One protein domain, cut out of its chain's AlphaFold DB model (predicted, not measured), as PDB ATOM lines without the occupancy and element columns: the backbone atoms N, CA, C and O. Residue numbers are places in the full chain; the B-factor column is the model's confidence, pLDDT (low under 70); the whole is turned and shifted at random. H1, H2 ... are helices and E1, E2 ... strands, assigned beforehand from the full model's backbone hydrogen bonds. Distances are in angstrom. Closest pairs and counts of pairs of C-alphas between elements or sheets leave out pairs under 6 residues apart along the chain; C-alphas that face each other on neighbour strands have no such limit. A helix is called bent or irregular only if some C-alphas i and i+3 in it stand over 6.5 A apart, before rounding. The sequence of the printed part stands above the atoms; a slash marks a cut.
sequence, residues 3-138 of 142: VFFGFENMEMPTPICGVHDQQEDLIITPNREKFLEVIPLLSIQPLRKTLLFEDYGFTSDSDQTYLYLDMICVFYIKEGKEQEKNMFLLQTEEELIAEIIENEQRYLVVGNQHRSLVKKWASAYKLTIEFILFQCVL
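What this domain is: This is residues 3 to 138 of the 142 residues of an uncharacterized protein of Fictibacillus phosphorivorans (UniProt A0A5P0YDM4). Two sheets stand end to end in a rod: at one end a small curled sheet, E2 E3 E1 E4 E7 E6, folded back on itself, and at the other a strongly twisted sheet, E5 E9 E10 E8 E11, with H2 and H3 side by side over one face. The loop of residues 9 to 20 makes the tip beyond the curled sheet. The printed part has 136 residues, with three named helices and eleven named strands in the order E1 E2 E3 E4 E5 H1 E6 E7 E8 H2 E9 E10 H3 E11; the class is mixed, and both sheets are antiparallel. It is only just compact, close to loose, with a radius of gyration of the C-alphas of 16.8 A, and spans 58 by 28 by 26 A.

How they stand to each other: E1, residues 3 to 8, is the hinge of a folded sheet, bent back into two leaves: E2, 21 to 23, and E3, 26 to 29, face E4, 39 to 44, E7, 65 to 68, and E6, 57 to 59. Within hydrogen-bond range are N 23 and O 26 in the hairpin E2 and E3, 3.0 A, N 7 and O 27 between E1 and E3, 3.0 A, N 4 and O 41 between E1 and E4, 2.8 A, N 42 and O 67 between E4 and E7, 2.8 A, and N 58 and O 66 in the hairpin E6 and E7, 2.9 A. The other sheet runs E5, 46 to 49, E9, 96 to 102, E10, 105 to 111, E8, 72 to 79, and E11, 128 to 131; in range are N 47 and O 99, 2.8 A, N 100 and O 107 in the hairpin E9 and E10, 3.0 A, N 75 and O 108, 3.0 A, and N 76 and O 130, 3.0 A. H1, 53 to 56, only grazes the curled sheet. H2, 82 to 95, is over E10 and E8 at a height over the sheet of 8.8 A; H3, 112 to 124, is over E8 at 8.2 A, in two layers. They touch, closest at the C-alphas of Phe 88 and Trp 121, 6.5 A, at a shallow tilt of 27 degrees, opposite ways. E8, H2, E9 and E10, H3, E11 are split strand-helix-strand units, another strand between their two, with right-handed crossovers. O i to N i+4 pairs are within range in 8 of 10 for H2 and 7 of 9 for H3; H1 is too short for one.

Where its parts are: E1 begins at C-alpha 3 (-33.376, 45.184, 50.693) and is 17.1 A long. E8 is 22.3 A, H2 20.6 A, E10 20.0 A and H3 19.6 A. E11 ends at C-alpha 131 (-48.684, 41.660, 52.098).

The domain as a whole: The C-alphas farthest apart, of Pro 13 and Gln 83, are 58.4 A apart. The printed part has no cut; the link E1 to E2 is long, with 12 residues. Residues 10 to 17 and 135 to 138 have pLDDT under 70.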
ATOM      1  N   VAL A   3     -33.379  43.764  51.049       94.50
ATOM      2  CA  VAL A   3     -33.376  45.184  50.693       94.50
ATOM      3  C   VAL A   3     -31.947  45.697  50.567       94.50
ATOM      4  O   VAL A   3     -31.095  45.383  51.400       94.50
ATOM      5  N   PHE A   4     -31.732  46.503  49.537       93.75
ATOM      6  CA  PHE A   4     -30.537  47.286  49.262       93.75
ATOM      7  C   PHE A   4     -30.923  48.746  49.020       93.75
ATOM      8  O   PHE A   4     -32.105  49.087  48.944       93.75
ATOM      9  N   PHE A   5     -29.922  49.610  48.913       92.81
ATOM     10  CA  PHE A   5     -30.100  51.037  48.694       92.81
ATOM     11  C   PHE A   5     -29.256  51.460  47.497       92.81
ATOM     12  O   PHE A   5     -28.049  51.233  47.487       92.81
ATOM     13  N   GLY A   6     -29.912  52.024  46.486       91.44
ATOM     14  CA  GLY A   6     -29.274  52.625  45.322       91.44
ATOM     15  C   GLY A   6     -29.099  54.129  45.510       91.44
ATOM     16  O   GLY A   6     -29.956  54.766  46.118       91.44
ATOM     17  N   PHE A   7     -28.027  54.709  44.986       89.31
ATOM     18  CA  PHE A   7     -27.870  56.160  44.857       89.31
ATOM     19  C   PHE A   7     -27.008  56.490  43.637       89.31
ATOM     20  O   PHE A   7     -26.192  55.672  43.210       89.31
ATOM     21  N   GLU A   8     -27.202  57.676  43.065       86.75
ATOM     22  CA  GLU A   8     -26.435  58.117  41.900       86.75
ATOM     23  C   GLU A   8     -24.966  58.345  42.266       86.75
ATOM     24  O   GLU A   8     -24.640  58.953  43.293       86.75
ATOM     25  N   ASN A   9     -24.072  57.878  41.397       77.94
ATOM     26  CA  ASN A   9     -22.641  58.110  41.464       77.94
ATOM     27  C   ASN A   9     -22.335  59.572  41.120       77.94
ATOM     28  O   ASN A   9     -21.849  59.909  40.044       77.94
ATOM     29  N   MET A  10     -22.637  60.463  42.055       69.75
ATOM     30  CA  MET A  10     -22.111  61.820  42.043       69.75
ATOM     31  C   MET A  10     -20.584  61.713  42.173       69.75
ATOM     32  O   MET A  10     -20.098  60.802  42.840       69.75
ATOM     33  N   GLU A  11     -19.804  62.611  41.562       63.16
ATOM     34  CA  GLU A  11     -18.350  62.689  41.786       63.16
ATOM     35  C   GLU A  11     -18.075  63.022  43.268       63.16
ATOM     36  O   GLU A  11     -17.864  64.171  43.657       63.16
ATOM     37  N   MET A  12     -18.172  62.020  44.141       56.31
ATOM     38  CA  MET A  12     -18.152  62.206  45.581       56.31
ATOM     39  C   MET A  12     -16.701  62.216  46.063       56.31
ATOM     40  O   MET A  12     -15.928  61.315  45.736       56.31
ATOM     41  N   PRO A  13     -16.307  63.190  46.900       52.41
ATOM     42  CA  PRO A  13     -14.935  63.303  47.391       52.41
ATOM     43  C   PRO A  13     -14.552  62.209  48.403       52.41
ATOM     44  O   PRO A  13     -13.385  62.101  48.781       52.41
ATOM     45  N   THR A  14     -15.514  61.409  48.872       55.91
ATOM     46  CA  THR A  14     -15.309  60.354  49.872       55.91
ATOM     47  C   THR A  14     -15.455  58.963  49.263       55.91
ATOM     48  O   THR A  14     -16.453  58.710  48.589       55.91
ATOM     49  N   PRO A  15     -14.525  58.032  49.547       56.34
ATOM     50  CA  PRO A  15     -14.648  56.651  49.105       56.34
ATOM     51  C   PRO A  15     -15.898  56.026  49.728       56.34
ATOM     52  O   PRO A  15     -16.020  55.933  50.950       56.34
ATOM     53  N   ILE A  16     -16.827  55.601  48.873       61.34
ATOM     54  CA  ILE A  16     -17.992  54.821  49.280       61.34
ATOM     55  C   ILE A  16     -17.473  53.454  49.729       61.34
ATOM     56  O   ILE A  16     -16.988  52.652  48.931       61.34
ATOM     57  N   CYS A  17     -17.539  53.192  51.029       57.91
ATOM     58  CA  CYS A  17     -17.186  51.891  51.580       57.91
ATOM     59  C   CYS A  17     -18.366  50.927  51.395       57.91
ATOM     60  O   CYS A  17     -19.469  51.208  51.853       57.91
ATOM     61  N   GLY A  18     -18.127  49.758  50.795       70.69
ATOM     62  CA  GLY A  18     -19.121  48.678  50.760       70.69
ATOM     63  C   GLY A  18     -20.099  48.707  49.583       70.69
ATOM     64  O   GLY A  18     -21.251  48.306  49.758       70.69
ATOM     65  N   VAL A  19     -19.639  49.134  48.399       82.62
ATOM     66  CA  VAL A  19     -20.335  48.876  47.127       82.62
ATOM     67  C   VAL A  19     -20.621  47.379  47.022       82.62
ATOM     68  O   VAL A  19     -19.709  46.555  47.100       82.62
ATOM     69  N   HIS A  20     -21.900  47.037  46.916       88.69
ATOM     70  CA  HIS A  20     -22.351  45.669  46.706       88.69
ATOM     71  C   HIS A  20     -22.456  45.353  45.219       88.69
ATOM     72  O   HIS A  20     -22.058  44.265  44.814       88.69
ATOM     73  N   ASP A  21     -22.999  46.296  44.450       91.56
ATOM     74  CA  ASP A  21     -23.295  46.138  43.033       91.56
ATOM     75  C   ASP A  21     -23.433  47.511  42.347       91.56
ATOM     76  O   ASP A  21     -23.433  48.545  43.025       91.56
ATOM     77  N   GLN A  22     -23.544  47.525  41.020       91.00
ATOM     78  CA  GLN A  22     -23.687  48.734  40.213       91.00
ATOM     79  C   GLN A  22     -24.513  48.464  38.945       91.00
ATOM     80  O   GLN A  22     -24.516  47.356  38.407       91.00
ATOM     81  N   GLN A  23     -25.222  49.490  38.479       91.12
ATOM     82  CA  GLN A  23     -25.879  49.515  37.176       91.12
ATOM     83  C   GLN A  23     -25.759  50.926  36.601       91.12
ATOM     84  O   GLN A  23     -26.336  51.857  37.152       91.12
ATOM     85  N   GLU A  24     -25.001  51.090  35.515       88.94
ATOM     86  CA  GLU A  24     -24.672  52.414  34.958       88.94
ATOM     87  C   GLU A  24     -24.113  53.356  36.048       88.94
ATOM     88  O   GLU A  24     -23.111  53.032  36.690       88.94
ATOM     89  N   ASP A  25     -24.766  54.492  36.296       88.25
ATOM     90  CA  ASP A  25     -24.382  55.455  37.331       88.25
ATOM     91  C   ASP A  25     -25.007  55.147  38.706       88.25
ATOM     92  O   ASP A  25     -24.758  55.865  39.670       88.25
ATOM     93  N   LEU A  26     -25.806  54.086  38.850       90.88
ATOM     94  CA  LEU A  26     -26.442  53.708  40.112       90.88
ATOM     95  C   LEU A  26     -25.540  52.774  40.931       90.88
ATOM     96  O   LEU A  26     -25.311  51.622  40.562       90.88
ATOM     97  N   ILE A  27     -25.081  53.240  42.093       91.38
ATOM     98  CA  ILE A  27     -24.311  52.442  43.058       91.38
ATOM     99  C   ILE A  27     -25.257  51.799  44.066       91.38
ATOM    100  O   ILE A  27     -26.089  52.480  44.659       91.38
ATOM    101  N   ILE A  28     -25.102  50.494  44.304       92.81
ATOM    102  CA  ILE A  28     -25.969  49.707  45.187       92.81
ATOM    103  C   ILE A  28     -25.187  49.271  46.422       92.81
ATOM    104  O   ILE A  28     -24.114  48.669  46.326       92.81
ATOM    105  N   THR A  29     -25.739  49.520  47.610       91.44
ATOM    106  CA  THR A  29     -25.122  49.166  48.894       91.44
ATOM    107  C   THR A  29     -26.113  48.450  49.820       91.44
ATOM    108  O   THR A  29     -27.333  48.596  49.694       91.44
ATOM    109  N   PRO A  30     -25.629  47.635  50.776       89.56
ATOM    110  CA  PRO A  30     -26.498  46.954  51.735       89.56
ATOM    111  C   PRO A  30     -26.922  47.865  52.896       89.56
ATOM    112  O   PRO A  30     -27.844  47.524  53.635       89.56
ATOM    113  N   ASN A  31     -26.234  48.993  53.087       85.25
ATOM    114  CA  ASN A  31     -26.427  49.901  54.210       85.25
ATOM    115  C   ASN A  31     -27.025  51.217  53.724       85.25
ATOM    116  O   ASN A  31     -26.590  51.777  52.723       85.25
ATOM    117  N   ARG A  32     -27.993  51.739  54.477       80.44
ATOM    118  CA  ARG A  32     -28.586  53.042  54.188       80.44
ATOM    119  C   ARG A  32     -27.606  54.154  54.549       80.44
ATOM    120  O   ARG A  32     -27.355  54.394  55.733       80.44
ATOM    121  N   GLU A  33     -27.108  54.862  53.543       76.19
ATOM    122  CA  GLU A  33     -26.334  56.084  53.744       76.19
ATOM    123  C   GLU A  33     -27.261  57.215  54.211       76.19
ATOM    124  O   GLU A  33     -28.290  57.494  53.598       76.19
ATOM    125  N   LYS A  34     -26.936  57.857  55.339       71.94
ATOM    126  CA  LYS A  34     -27.828  58.847  55.980       71.94
ATOM    127  C   LYS A  34     -27.867  60.203  55.276       71.94
ATOM    128  O   LYS A  34     -28.793  60.971  55.505       71.94
ATOM    129  N   PHE A  35     -26.836  60.508  54.497       70.81
ATOM    130  CA  PHE A  35     -26.621  61.828  53.901       70.81
ATOM    131  C   PHE A  35     -26.904  61.861  52.399       70.81
ATOM    132  O   PHE A  35     -26.710  62.901  51.778       70.81
ATOM    133  N   LEU A  36     -27.342  60.738  51.830       74.94
ATOM    134  CA  LEU A  36     -27.669  60.615  50.418       74.94
ATOM    135  C   LEU A  36     -29.165  60.399  50.257       74.94
ATOM    136  O   LEU A  36     -29.811  59.743  51.080       74.94
ATOM    137  N   GLU A  37     -29.701  60.943  49.173       82.50
ATOM    138  CA  GLU A  37     -30.980  60.485  48.666       82.50
ATOM    139  C   GLU A  37     -30.779  59.064  48.141       82.50
ATOM    140  O   GLU A  37     -29.953  58.817  47.265       82.50
ATOM    141  N   VAL A  38     -31.476  58.117  48.764       88.81
ATOM    142  CA  VAL A  38     -31.346  56.697  48.454       88.81
ATOM    143  C   VAL A  38     -32.661  56.150  47.937       88.81
ATOM    144  O   VAL A  38     -33.732  56.419  48.486       88.81
ATOM    145  N   ILE A  39     -32.556  55.310  46.920       92.00
ATOM    146  CA  ILE A  39     -33.655  54.575  46.319       92.00
ATOM    147  C   ILE A  39     -33.681  53.187  46.968       92.00
ATOM    148  O   ILE A  39     -32.704  52.442  46.850       92.00
ATOM    149  N   PRO A  40     -34.745  52.804  47.692       93.81
ATOM    150  CA  PRO A  40     -34.836  51.470  48.266       93.81
ATOM    151  C   PRO A  40     -35.089  50.438  47.161       93.81
ATOM    152  O   PRO A  40     -36.019  50.563  46.363       93.81
ATOM    153  N   LEU A  41     -34.272  49.390  47.140       95.88
ATOM    154  CA  LEU A  41     -34.294  48.336  46.131       95.88
ATOM    155  C   LEU A  41     -34.562  46.986  46.787       95.88
ATOM    156  O   LEU A  41     -33.932  46.632  47.782       95.88
ATOM    157  N   LEU A  42     -35.467  46.199  46.216       96.56
ATOM    158  CA  LEU A  42     -35.676  44.813  46.606       96.56
ATOM    159  C   LEU A  42     -34.874  43.902  45.682       96.56
ATOM    160  O   LEU A  42     -35.244  43.715  44.527       96.56
ATOM    161  N   SER A  43     -33.808  43.305  46.205       96.19
ATOM    162  CA  SER A  43     -33.109  42.215  45.530       96.19
ATOM    163  C   SER A  43     -33.943  40.941  45.601       96.19
ATOM    164  O   SER A  43     -34.376  40.505  46.684       96.19
ATOM    165  N   ILE A  44     -34.158  40.357  44.427       95.25
ATOM    166  CA  ILE A  44     -34.970  39.165  44.228       95.25
ATOM    167  C   ILE A  44     -34.227  38.152  43.356       95.25
ATOM    168  O   ILE A  44     -33.419  38.510  42.506       95.25
ATOM    169  N   GLN A  45     -34.549  36.877  43.545       93.88
ATOM    170  CA  GLN A  45     -34.206  35.812  42.606       93.88
ATOM    171  C   GLN A  45     -35.519  35.318  41.998       93.88
ATOM    172  O   GLN A  45     -36.182  34.458  42.587       93.88
ATOM    173  N   PRO A  46     -35.981  35.939  40.900       90.62
ATOM    174  CA  PRO A  46     -37.287  35.623  40.357       90.62
ATOM    175  C   PRO A  46     -37.272  34.218  39.758       90.62
ATOM    176  O   PRO A  46     -36.399  33.875  38.966       90.62
ATOM    177  N   LEU A  47     -38.301  33.432  40.069       91.88
ATOM    178  CA  LEU A  47     -38.641  32.256  39.272       91.88
ATOM    179  C   LEU A  47     -39.057  32.686  37.860       91.88
ATOM    180  O   LEU A  47     -38.782  32.000  36.879       91.88
ATOM    181  N   ARG A  48     -39.758  33.823  37.773       94.88
ATOM    182  CA  ARG A  48     -40.296  34.368  36.531       94.88
ATOM    183  C   ARG A  48     -40.361  35.891  36.591       94.88
ATOM    184  O   ARG A  48     -40.841  36.448  37.578       94.88
ATOM    185  N   LYS A  49     -39.924  36.535  35.508       95.88
ATOM    186  CA  LYS A  49     -40.153  37.954  35.199       95.88
ATOM    187  C   LYS A  49     -41.209  38.045  34.098       95.88
ATOM    188  O   LYS A  49     -41.213  37.204  33.199       95.88
ATOM    189  N   THR A  50     -42.104  39.021  34.177       96.69
ATOM    190  CA  THR A  50     -43.054  39.317  33.094       96.69
ATOM    191  C   THR A  50     -42.551  40.493  32.256       96.69
ATOM    192  O   THR A  50     -41.490  41.052  32.531       96.69
ATOM    193  N   LEU A  51     -43.320  40.885  31.239       94.75
ATOM    194  CA  LEU A  51     -43.019  42.063  30.421       94.75
ATOM    195  C   LEU A  51     -43.086  43.376  31.212       94.75
ATOM    196  O   LEU A  51     -42.455  44.342  30.811       94.75
ATOM    197  N   LEU A  52     -43.809  43.404  32.337       96.94
ATOM    198  CA  LEU A  52     -43.894  44.585  33.198       96.94
ATOM    199  C   LEU A  52     -42.619  44.793  34.020       96.94
ATOM    200  O   LEU A  52     -42.453  45.840  34.624       96.94
ATOM    201  N   PHE A  53     -41.722  43.803  34.098       97.25
ATOM    202  CA  PHE A  53     -40.560  43.863  34.984       97.25
ATOM    203  C   PHE A  53     -39.697  45.117  34.778       97.25
ATOM    204  O   PHE A  53     -39.308  45.742  35.761       97.25
ATOM    205  N   GLU A  54     -39.424  45.483  33.526       94.69
ATOM    206  CA  GLU A  54     -38.507  46.578  33.174       94.69
ATOM    207  C   GLU A  54     -39.031  47.960  33.601       94.69
ATOM    208  O   GLU A  54     -38.244  48.873  33.820       94.69
ATOM    209  N   ASP A  55     -40.343  48.097  33.820       96.31
ATOM    210  CA  ASP A  55     -40.950  49.335  34.327       96.31
ATOM    211  C   ASP A  55     -40.798  49.495  35.853       96.31
ATOM    212  O   ASP A  55     -41.015  50.575  36.404       96.31
ATOM    213  N   TYR A  56     -40.461  48.412  36.560       97.56
ATOM    214  CA  TYR A  56     -40.433  48.357  38.027       97.56
ATOM    215  C   TYR A  56     -39.083  47.937  38.594       97.56
ATOM    216  O   TYR A  56     -38.926  47.868  39.816       97.56
ATOM    217  N   GLY A  57     -38.111  47.646  37.741       96.62
ATOM    218  CA  GLY A  57     -36.818  47.164  38.165       96.62
ATOM    219  C   GLY A  57     -35.858  46.958  37.016       96.62
ATOM    220  O   GLY A  57     -36.135  47.273  35.865       96.62
ATOM    221  N   PHE A  58     -34.705  46.413  37.359       96.94
ATOM    222  CA  PHE A  58     -33.599  46.242  36.437       96.94
ATOM    223  C   PHE A  58     -32.770  45.017  36.817       96.94
ATOM    224  O   PHE A  58     -32.864  44.470  37.924       96.94
ATOM    225  N   THR A  59     -31.955  44.579  35.866       95.75
ATOM    226  CA  THR A  59     -30.873  43.628  36.105       95.75
ATOM    227  C   THR A  59     -29.562  44.407  36.060       95.75
ATOM    228  O   THR A  59     -29.360  45.202  35.147       95.75
ATOM    229  N   SER A  60     -28.729  44.249  37.084       94.56
ATOM    230  CA  SER A  60     -27.462  44.962  37.228       94.56
ATOM    231  C   SER A  60     -26.346  44.364  36.372       94.56
ATOM    232  O   SER A  60     -26.495  43.286  35.792       94.56
ATOM    233  N   ASP A  61     -25.188  45.027  36.368       89.38
ATOM    234  CA  ASP A  61     -23.999  44.568  35.642       89.38
ATOM    235  C   ASP A  61     -23.464  43.227  36.179       89.38
ATOM    236  O   ASP A  61     -22.791  42.487  35.457       89.38
ATOM    237  N   SER A  62     -23.778  42.882  37.434       92.69
ATOM    238  CA  SER A  62     -23.441  41.590  38.047       92.69
ATOM    239  C   SER A  62     -24.553  40.534  37.944       92.69
ATOM    240  O   SER A  62     -24.517  39.519  38.647       92.69
ATOM    241  N   ASP A  63     -25.527  40.754  37.052       93.56
ATOM    242  CA  ASP A  63     -26.669  39.866  36.788       93.56
ATOM    243  C   ASP A  63     -27.581  39.651  38.015       93.56
ATOM    244  O   ASP A  63     -28.297  38.655  38.139       93.56
ATOM    245  N   GLN A  64     -27.579  40.600  38.958       95.69
ATOM    246  CA  GLN A  64     -28.526  40.617  40.071       95.69
ATOM    247  C   GLN A  64     -29.798  41.365  39.673       95.69
ATOM    248  O   GLN A  64     -29.774  42.332  38.919       95.69
ATOM    249  N   THR A  65     -30.942  40.913  40.182       97.19
ATOM    250  CA  THR A  65     -32.244  41.504  39.855       97.19
ATOM    251  C   THR A  65     -32.755  42.349  41.014       97.19
ATOM    252  O   THR A  65     -32.867  41.862  42.144       97.19
ATOM    253  N   TYR A  66     -33.126  43.592  40.716       97.38
ATOM    254  CA  TYR A  66     -33.646  44.553  41.683       97.38
ATOM    255  C   TYR A  66     -34.991  45.112  41.228       97.38
ATOM    256  O   TYR A  66     -35.195  45.362  40.046       97.38
ATOM    257  N   LEU A  67     -35.900  45.329  42.178       97.62
ATOM    258  CA  LEU A  67     -37.148  46.068  41.980       97.62
ATOM    259  C   LEU A  67     -37.137  47.350  42.815       97.62
ATOM    260  O   LEU A  67     -36.692  47.329  43.965       97.62
ATOM    261  N   TYR A  68     -37.680  48.440  42.283       96.69
ATOM    262  CA  TYR A  68     -37.879  49.684  43.024       96.69
ATOM    263  C   TYR A  68     -38.943  49.479  44.100       96.69
ATOM    264  O   TYR A  68     -40.134  49.353  43.813       96.69
ATOM    265  N   LEU A  69     -38.510  49.437  45.361       95.38
ATOM    266  CA  LEU A  69     -39.345  48.962  46.460       95.38
ATOM    267  C   LEU A  69     -40.581  49.844  46.693       95.38
ATOM    268  O   LEU A  69     -41.634  49.332  47.061       95.38
ATOM    269  N   ASP A  70     -40.469  51.147  46.435       93.38
ATOM    270  CA  ASP A  70     -41.573  52.104  46.572       93.38
ATOM    271  C   ASP A  70     -42.681  51.914  45.514       93.38
ATOM    272  O   ASP A  70     -43.830  52.315  45.725       93.38
ATOM    273  N   MET A  71     -42.356  51.292  44.373       96.25
ATOM    274  CA  MET A  71     -43.270  51.128  43.238       96.25
ATOM    275  C   MET A  71     -44.026  49.801  43.255       96.25
ATOM    276  O   MET A  71     -44.995  49.638  42.515       96.25
ATOM    277  N   ILE A  72     -43.615  48.854  44.095       97.12
ATOM    278  CA  ILE A  72     -44.162  47.500  44.114       97.12
ATOM    279  C   ILE A  72     -44.891  47.194  45.420       97.12
ATOM    280  O   ILE A  72     -44.695  47.826  46.456       97.12
ATOM    281  N   CYS A  73     -45.711  46.154  45.393       96.62
ATOM    282  CA  CYS A  73     -46.116  45.452  46.595       96.62
ATOM    283  C   CYS A  73     -45.928  43.947  46.398       96.62
ATOM    284  O   CYS A  73     -46.169  43.402  45.320       96.62
ATOM    285  N   VAL A  74     -45.474  43.285  47.459       97.50
ATOM    286  CA  VAL A  74     -45.226  41.844  47.470       97.50
ATOM    287  C   VAL A  74     -46.240  41.194  48.388       97.50
ATOM    288  O   VAL A  74     -46.496  41.686  49.490       97.50
ATOM    289  N   PHE A  75     -46.827  40.092  47.948       97.75
ATOM    290  CA  PHE A  75     -47.792  39.354  48.745       97.75
ATOM    291  C   PHE A  75     -47.738  37.860  48.456       97.75
ATOM    292  O   PHE A  75     -47.136  37.410  47.482       97.75
ATOM    293  N   TYR A  76     -48.390  37.087  49.311       97.62
ATOM    294  CA  TYR A  76     -48.595  35.662  49.105       97.62
ATOM    295  C   TYR A  76     -50.004  35.253  49.527       97.62
ATOM    296  O   TYR A  76     -50.686  35.959  50.275       97.62
ATOM    297  N   ILE A  77     -50.451  34.104  49.025       97.69
ATOM    298  CA  ILE A  77     -51.724  33.504  49.422       97.69
ATOM    299  C   ILE A  77     -51.473  32.658  50.668       97.69
ATOM    300  O   ILE A  77     -50.697  31.706  50.621       97.69
ATOM    301  N   LYS A  78     -52.137  33.005  51.770       96.56
ATOM    302  CA  LYS A  78     -52.027  32.319  53.061       96.56
ATOM    303  C   LYS A  78     -52.982  31.133  53.149       96.56
ATOM    304  O   LYS A  78     -52.590  30.052  53.571       96.56
ATOM    305  N   GLU A  79     -54.234  31.328  52.730       96.50
ATOM    306  CA  GLU A  79     -55.304  30.327  52.843       96.50
ATOM    307  C   GLU A  79     -56.303  30.422  51.680       96.50
ATOM    308  O   GLU A  79     -56.463  31.478  51.062       96.50
ATOM    309  N   GLY A  80     -56.990  29.308  51.403       95.62
ATOM    310  CA  GLY A  80     -58.027  29.181  50.371       95.62
ATOM    311  C   GLY A  80     -58.015  27.809  49.692       95.62
ATOM    312  O   GLY A  80     -57.067  27.040  49.882       95.62
ATOM    313  N   LYS A  81     -59.045  27.469  48.905       96.88
ATOM    314  CA  LYS A  81     -59.064  26.192  48.169       96.88
ATOM    315  C   LYS A  81     -58.251  26.294  46.885       96.88
ATOM    316  O   LYS A  81     -58.215  27.336  46.243       96.88
ATOM    317  N   GLU A  82     -57.676  25.178  46.449       96.19
ATOM    318  CA  GLU A  82     -56.825  25.130  45.250       96.19
ATOM    319  C   GLU A  82     -57.503  25.669  43.984       96.19
ATOM    320  O   GLU A  82     -56.900  26.423  43.227       96.19
ATOM    321  N   GLN A  83     -58.785  25.362  43.773       96.31
ATOM    322  CA  GLN A  83     -59.528  25.897  42.626       96.31
ATOM    323  C   GLN A  83     -59.631  27.429  42.663       96.31
ATOM    324  O   GLN A  83     -59.453  28.087  41.643       96.31
ATOM    325  N   GLU A  84     -59.880  27.999  43.841       97.69
ATOM    326  CA  GLU A  84     -59.988  29.445  44.051       97.69
ATOM    327  C   GLU A  84     -58.620  30.126  43.885       97.69
ATOM    328  O   GLU A  84     -58.527  31.169  43.236       97.69
ATOM    329  N   LYS A  85     -57.546  29.495  44.384       97.06
ATOM    330  CA  LYS A  85     -56.161  29.946  44.179       97.06
ATOM    331  C   LYS A  85     -55.814  30.016  42.697       97.06
ATOM    332  O   LYS A  85     -55.310  31.039  42.250       97.06
ATOM    333  N   ASN A  86     -56.123  28.972  41.932       96.31
ATOM    334  CA  ASN A  86     -55.822  28.930  40.500       96.31
ATOM    335  C   ASN A  86     -56.538  30.047  39.729       96.31
ATOM    336  O   ASN A  86     -55.923  30.700  38.889       96.31
ATOM    337  N   MET A  87     -57.808  30.314  40.048       96.12
ATOM    338  CA  MET A  87     -58.558  31.405  39.416       96.12
ATOM    339  C   MET A  87     -58.010  32.786  39.789       96.12
ATOM    340  O   MET A  87     -57.890  33.658  38.932       96.12
ATOM    341  N   PHE A  88     -57.630  32.986  41.050       96.94
ATOM    342  CA  PHE A  88     -56.990  34.222  41.496       96.94
ATOM    343  C   PHE A  88     -55.620  34.447  40.847       96.94
ATOM    344  O   PHE A  88     -55.304  35.570  40.461       96.94
ATOM    345  N   LEU A  89     -54.808  33.394  40.714       95.62
ATOM    346  CA  LEU A  89     -53.506  33.468  40.053       95.62
ATOM    347  C   LEU A  89     -53.663  33.847  38.580       95.62
ATOM    348  O   LEU A  89     -52.954  34.732  38.116       95.62
ATOM    349  N   LEU A  90     -54.641  33.256  37.884       95.38
ATOM    350  CA  LEU A  90     -54.966  33.631  36.508       95.38
ATOM    351  C   LEU A  90     -55.358  35.111  36.401       95.38
ATOM    352  O   LEU A  90     -54.870  35.805  35.520       95.38
ATOM    353  N   GLN A  91     -56.196  35.604  37.319       95.06
ATOM    354  CA  GLN A  91     -56.590  37.017  37.360       95.06
ATOM    355  C   GLN A  91     -55.407  37.953  37.653       95.06
ATOM    356  O   GLN A  91     -55.374  39.076  37.163       95.06
ATOM    357  N   THR A  92     -54.458  37.504  38.473       94.81
ATOM    358  CA  THR A  92     -53.289  38.298  38.881       94.81
ATOM    359  C   THR A  92     -52.265  38.428  37.755       94.81
ATOM    360  O   THR A  92     -51.510  39.393  37.745       94.81
ATOM    361  N   GLU A  93     -52.244  37.487  36.808       94.38
ATOM    362  CA  GLU A  93     -51.255  37.422  35.728       94.38
ATOM    363  C   GLU A  93     -51.178  38.708  34.892       94.38
ATOM    364  O   GLU A  93     -50.094  39.080  34.455       94.38
ATOM    365  N   GLU A  94     -52.301  39.412  34.720       91.25
ATOM    366  CA  GLU A  94     -52.371  40.666  33.955       91.25
ATOM    367  C   GLU A  94     -51.539  41.798  34.576       91.25
ATOM    368  O   GLU A  94     -50.996  42.624  33.852       91.25
ATOM    369  N   GLU A  95     -51.417  41.814  35.905       96.50
ATOM    370  CA  GLU A  95     -50.725  42.867  36.664       96.50
ATOM    371  C   GLU A  95     -49.440  42.350  37.330       96.50
ATOM    372  O   GLU A  95     -48.823  43.034  38.156       96.50
ATOM    373  N   LEU A  96     -49.052  41.104  37.034       97.69
ATOM    374  CA  LEU A  96     -47.903  40.462  37.650       97.69
ATOM    375  C   LEU A  96     -46.615  41.043  37.074       97.69
ATOM    376  O   LEU A  96     -46.411  41.036  35.867       97.69
ATOM    377  N   ILE A  97     -45.710  41.473  37.948       98.31
ATOM    378  CA  ILE A  97     -44.364  41.953  37.599       98.31
ATOM    379  C   ILE A  97     -43.369  40.793  37.664       98.31
ATOM    380  O   ILE A  97     -42.581  40.549  36.749       98.31
ATOM    381  N   ALA A  98     -43.393  40.069  38.783       97.88
ATOM    382  CA  ALA A  98     -42.472  38.979  39.046       97.88
ATOM    383  C   ALA A  98     -43.074  37.954  40.006       97.88
ATOM    384  O   ALA A  98     -43.968  38.242  40.806       97.88
ATOM    385  N   GLU A  99     -42.525  36.750  39.944       97.38
ATOM    386  CA  GLU A  99     -42.826  35.652  40.847       97.38
ATOM    387  C   GLU A  99     -41.541  35.147  41.492       97.38
ATOM    388  O   GLU A  99     -40.526  34.962  40.819       97.38
ATOM    389  N   ILE A 100     -41.598  34.912  42.799       96.56
ATOM    390  CA  ILE A 100     -40.451  34.522  43.618       96.56
ATOM    391  C   ILE A 100     -40.838  33.272  44.409       96.56
ATOM    392  O   ILE A 100     -41.951  33.189  44.933       96.56
ATOM    393  N   ILE A 101     -39.922  32.308  44.515       94.56
ATOM    394  CA  ILE A 101     -40.067  31.157  45.411       94.56
ATOM    395  C   ILE A 101     -38.978  31.232  46.470       94.56
ATOM    396  O   ILE A 101     -37.793  31.185  46.151       94.56
ATOM    397  N   GLU A 102     -39.386  31.295  47.734       92.25
ATOM    398  CA  GLU A 102     -38.481  31.238  48.880       92.25
ATOM    399  C   GLU A 102     -39.069  30.326  49.952       92.25
ATOM    400  O   GLU A 102     -40.222  30.488  50.337       92.25
ATOM    401  N   ASN A 103     -38.278  29.363  50.440       90.62
ATOM    402  CA  ASN A 103     -38.705  28.383  51.449       90.62
ATOM    403  C   ASN A 103     -40.034  27.685  51.094       90.62
ATOM    404  O   ASN A 103     -40.927  27.594  51.930       90.62
ATOM    405  N   GLU A 104     -40.182  27.249  49.835       90.38
ATOM    406  CA  GLU A 104     -41.405  26.635  49.276       90.38
ATOM    407  C   GLU A 104     -42.643  27.554  49.228       90.38
ATOM    408  O   GLU A 104     -43.684  27.166  48.698       90.38
ATOM    409  N   GLN A 105     -42.534  28.800  49.697       93.56
ATOM    410  CA  GLN A 105     -43.587  29.797  49.598       93.56
ATOM    411  C   GLN A 105     -43.455  30.581  48.291       93.56
ATOM    412  O   GLN A 105     -42.406  31.143  47.968       93.56
ATOM    413  N   ARG A 106     -44.563  30.654  47.550       95.50
ATOM    414  CA  ARG A 106     -44.697  31.493  46.356       95.50
ATOM    415  C   ARG A 106     -45.101  32.908  46.758       95.50
ATOM    416  O   ARG A 106     -46.137  33.090  47.405       95.50
ATOM    417  N   TYR A 107     -44.313  33.882  46.324       97.69
ATOM    418  CA  TYR A 107     -44.579  35.310  46.450       97.69
ATOM    419  C   TYR A 107     -44.842  35.915  45.073       97.69
ATOM    420  O   TYR A 107     -44.201  35.564  44.080       97.69
ATOM    421  N   LEU A 108     -45.798  36.834  45.032       98.00
ATOM    422  CA  LEU A 108     -46.242  37.531  43.835       98.00
ATOM    423  C   LEU A 108     -45.942  39.014  44.010       98.00
ATOM    424  O   LEU A 108     -46.198  39.586  45.075       98.00
ATOM    425  N   VAL A 109     -45.401  39.620  42.961       98.19
ATOM    426  CA  VAL A 109     -45.056  41.039  42.927       98.19
ATOM    427  C   VAL A 109     -45.939  41.736  41.905       98.19
ATOM    428  O   VAL A 109     -45.999  41.310  40.755       98.19
ATOM    429  N   VAL A 110     -46.610  42.807  42.320       98.00
ATOM    430  CA  VAL A 110     -47.425  43.672  41.450       98.00
ATOM    431  C   VAL A 110     -47.127  45.138  41.755       98.00
ATOM    432  O   VAL A 110     -46.548  45.447  42.801       98.00
ATOM    433  N   GLY A 111     -47.555  46.052  40.885       97.56
ATOM    434  CA  GLY A 111     -47.410  47.487  41.138       97.56
ATOM    435  C   GLY A 111     -48.173  47.912  42.396       97.56
ATOM    436  O   GLY A 111     -49.294  47.456  42.648       97.56
ATOM    437  N   ASN A 112     -47.591  48.797  43.205       95.62
ATOM    438  CA  ASN A 112     -48.172  49.242  44.474       95.62
ATOM    439  C   ASN A 112     -49.554  49.897  44.276       95.62
ATOM    440  O   ASN A 112     -50.455  49.730  45.103       95.62
ATOM    441  N   GLN A 113     -49.780  50.553  43.132       94.81
ATOM    442  CA  GLN A 113     -51.080  51.116  42.764       94.81
ATOM    443  C   GLN A 113     -52.198  50.060  42.634       94.81
ATOM    444  O   GLN A 113     -53.369  50.369  42.871       94.81
ATOM    445  N   HIS A 114     -51.863  48.793  42.355       96.12
ATOM    446  CA  HIS A 114     -52.828  47.691  42.232       96.12
ATOM    447  C   HIS A 114     -53.121  46.992  43.567       96.12
ATOM    448  O   HIS A 114     -53.961  46.093  43.627       96.12
ATOM    449  N   ARG A 115     -52.518  47.419  44.684       95.44
ATOM    450  CA  ARG A 115     -52.692  46.777  46.001       95.44
ATOM    451  C   ARG A 115     -54.159  46.612  46.414       95.44
ATOM    452  O   ARG A 115     -54.561  45.567  46.928       95.44
ATOM    453  N   SER A 116     -54.979  47.639  46.189       95.94
ATOM    454  CA  SER A 116     -56.419  47.598  46.483       95.94
ATOM    455  C   SER A 116     -57.184  46.656  45.552       95.94
ATOM    456  O   SER A 116     -58.169  46.049  45.970       95.94
ATOM    457  N   LEU A 117     -56.737  46.519  44.304       96.25
ATOM    458  CA  LEU A 117     -57.326  45.622  43.316       96.25
ATOM    459  C   LEU A 117     -57.050  44.157  43.676       96.25
ATOM    460  O   LEU A 117     -57.989  43.369  43.751       96.25
ATOM    461  N   VAL A 118     -55.812  43.833  44.055       97.19
ATOM    462  CA  VAL A 118     -55.437  42.493  44.536       97.19
ATOM    463  C   VAL A 118     -56.297  42.059  45.726       97.19
ATOM    464  O   VAL A 118     -56.798  40.936  45.756       97.19
ATOM    465  N   LYS A 119     -56.554  42.959  46.688       97.06
ATOM    466  CA  LYS A 119     -57.464  42.672  47.814       97.06
ATOM    467  C   LYS A 119     -58.887  42.351  47.352       97.06
ATOM    468  O   LYS A 119     -59.513  41.443  47.899       97.06
ATOM    469  N   LYS A 120     -59.403  43.077  46.353       97.38
ATOM    470  CA  LYS A 120     -60.736  42.820  45.782       97.38
ATOM    471  C   LYS A 120     -60.791  41.455  45.101       97.38
ATOM    472  O   LYS A 120     -61.747  40.721  45.330       97.38
ATOM    473  N   TRP A 121     -59.766  41.087  44.333       96.94
ATOM    474  CA  TRP A 121     -59.681  39.760  43.718       96.94
ATOM    475  C   TRP A 121     -59.617  38.648  44.760       96.94
ATOM    476  O   TRP A 121     -60.392  37.698  44.682       96.94
ATOM    477  N   ALA A 122     -58.758  38.786  45.774       97.38
ATOM    478  CA  ALA A 122     -58.651  37.805  46.849       97.38
ATOM    479  C   ALA A 122     -60.003  37.612  47.551       97.38
ATOM    480  O   ALA A 122     -60.449  36.483  47.736       97.38
ATOM    481  N   SER A 123     -60.708  38.708  47.847       97.19
ATOM    482  CA  SER A 123     -62.053  38.656  48.424       97.19
ATOM    483  C   SER A 123     -63.067  37.960  47.508       97.19
ATOM    484  O   SER A 123     -63.824  37.114  47.988       97.19
ATOM    485  N   ALA A 124     -63.062  38.251  46.203       97.06
ATOM    486  CA  ALA A 124     -63.962  37.625  45.232       97.06
ATOM    487  C   ALA A 124     -63.768  36.101  45.152       97.06
ATOM    488  O   ALA A 124     -64.744  35.353  45.079       97.06
ATOM    489  N   TYR A 125     -62.518  35.643  45.245       96.75
ATOM    490  CA  TYR A 125     -62.163  34.223  45.258       96.75
ATOM    491  C   TYR A 125     -62.113  33.609  46.667       96.75
ATOM    492  O   TYR A 125     -61.727  32.456  46.807       96.75
ATOM    493  N   LYS A 126     -62.543  34.328  47.716       97.25
ATOM    494  CA  LYS A 126     -62.553  33.847  49.114       97.25
ATOM    495  C   LYS A 126     -61.174  33.387  49.618       97.25
ATOM    496  O   LYS A 126     -61.074  32.433  50.387       97.25
ATOM    497  N   LEU A 127     -60.120  34.075  49.190       97.81
ATOM    498  CA  LEU A 127     -58.743  33.827  49.601       97.81
ATOM    499  C   LEU A 127     -58.311  34.784  50.709       97.81
ATOM    500  O   LEU A 127     -58.667  35.965  50.710       97.81
ATOM    501  N   THR A 128     -57.449  34.285  51.591       97.69
ATOM    502  CA  THR A 128     -56.688  35.118  52.523       97.69
ATOM    503  C   THR A 128     -55.310  35.357  51.925       97.69
ATOM    504  O   THR A 128     -54.571  34.408  51.661       97.69
ATOM    505  N   ILE A 129     -54.948  36.622  51.735       97.69
ATOM    506  CA  ILE A 129     -53.615  37.038  51.285       97.69
ATOM    507  C   ILE A 129     -52.927  37.861  52.366       97.69
ATOM    508  O   ILE A 129     -53.586  38.507  53.183       97.69
ATOM    509  N   GLU A 130     -51.602  37.883  52.334       97.62
ATOM    510  CA  GLU A 130     -50.794  38.683  53.246       97.62
ATOM    511  C   GLU A 130     -49.745  39.468  52.457       97.62
ATOM    512  O   GLU A 130     -49.049  38.914  51.606       97.62
ATOM    513  N   PHE A 131     -49.677  40.777  52.708       96.38
ATOM    514  CA  PHE A 131     -48.684  41.660  52.098       96.38
ATOM    515  C   PHE A 131     -47.436  41.697  52.966       96.38
ATOM    516  O   PHE A 131     -47.532  41.890  54.178       96.38
ATOM    517  N   ILE A 132     -46.276  41.594  52.331       94.50
ATOM    518  CA  ILE A 132     -44.988  41.723  53.000       94.50
ATOM    519  C   ILE A 132     -44.695  43.203  53.231       94.50
ATOM    520  O   ILE A 132     -44.805  44.027  52.321       94.50
ATOM    521  N   LEU A 133     -44.330  43.534  54.467       87.88
ATOM    522  CA  LEU A 133     -43.844  44.855  54.844       87.88
ATOM    523  C   LEU A 133     -42.323  44.800  54.957       87.88
ATOM    524  O   LEU A 133     -41.773  43.920  55.618       87.88
ATOM    525  N   PHE A 134     -41.650  45.760  54.334       85.94
ATOM    526  CA  PHE A 134     -40.202  45.899  54.412       85.94
ATOM    527  C   PHE A 134     -39.870  47.083  55.320       85.94
ATOM    528  O   PHE A 134     -40.326  48.199  55.083       85.94
ATOM    529  N   GLN A 135     -39.082  46.834  56.369       69.12
ATOM    530  CA  GLN A 135     -38.854  47.780  57.470       69.12
ATOM    531  C   GLN A 135     -38.368  49.166  57.012       69.12
ATOM    532  O   GLN A 135     -38.785  50.174  57.563       69.12
ATOM    533  N   CYS A 136     -37.542  49.230  55.969       65.31
ATOM    534  CA  CYS A 136     -37.016  50.480  55.412       65.31
ATOM    535  C   CYS A 136     -38.086  51.433  54.841       65.31
ATOM    536  O   CYS A 136     -37.835  52.632  54.750       65.31
ATOM    537  N   VAL A 137     -39.266  50.921  54.471       57.97
ATOM    538  CA  VAL A 137     -40.401  51.719  53.971       57.97
ATOM    539  C   VAL A 137     -41.174  52.362  55.131       57.97
ATOM    540  O   VAL A 137     -41.833  53.377  54.941       57.97
ATOM    541  N   LEU A 138     -41.063  51.812  56.347       53.69
ATOM    542  CA  LEU A 138     -41.759  52.301  57.543       53.69
ATOM    543  C   LEU A 138     -41.102  53.547  58.163       53.69
ATOM    544  O   LEU A 138     -41.718  54.204  58.993       53.69
TER     545      LEU A 138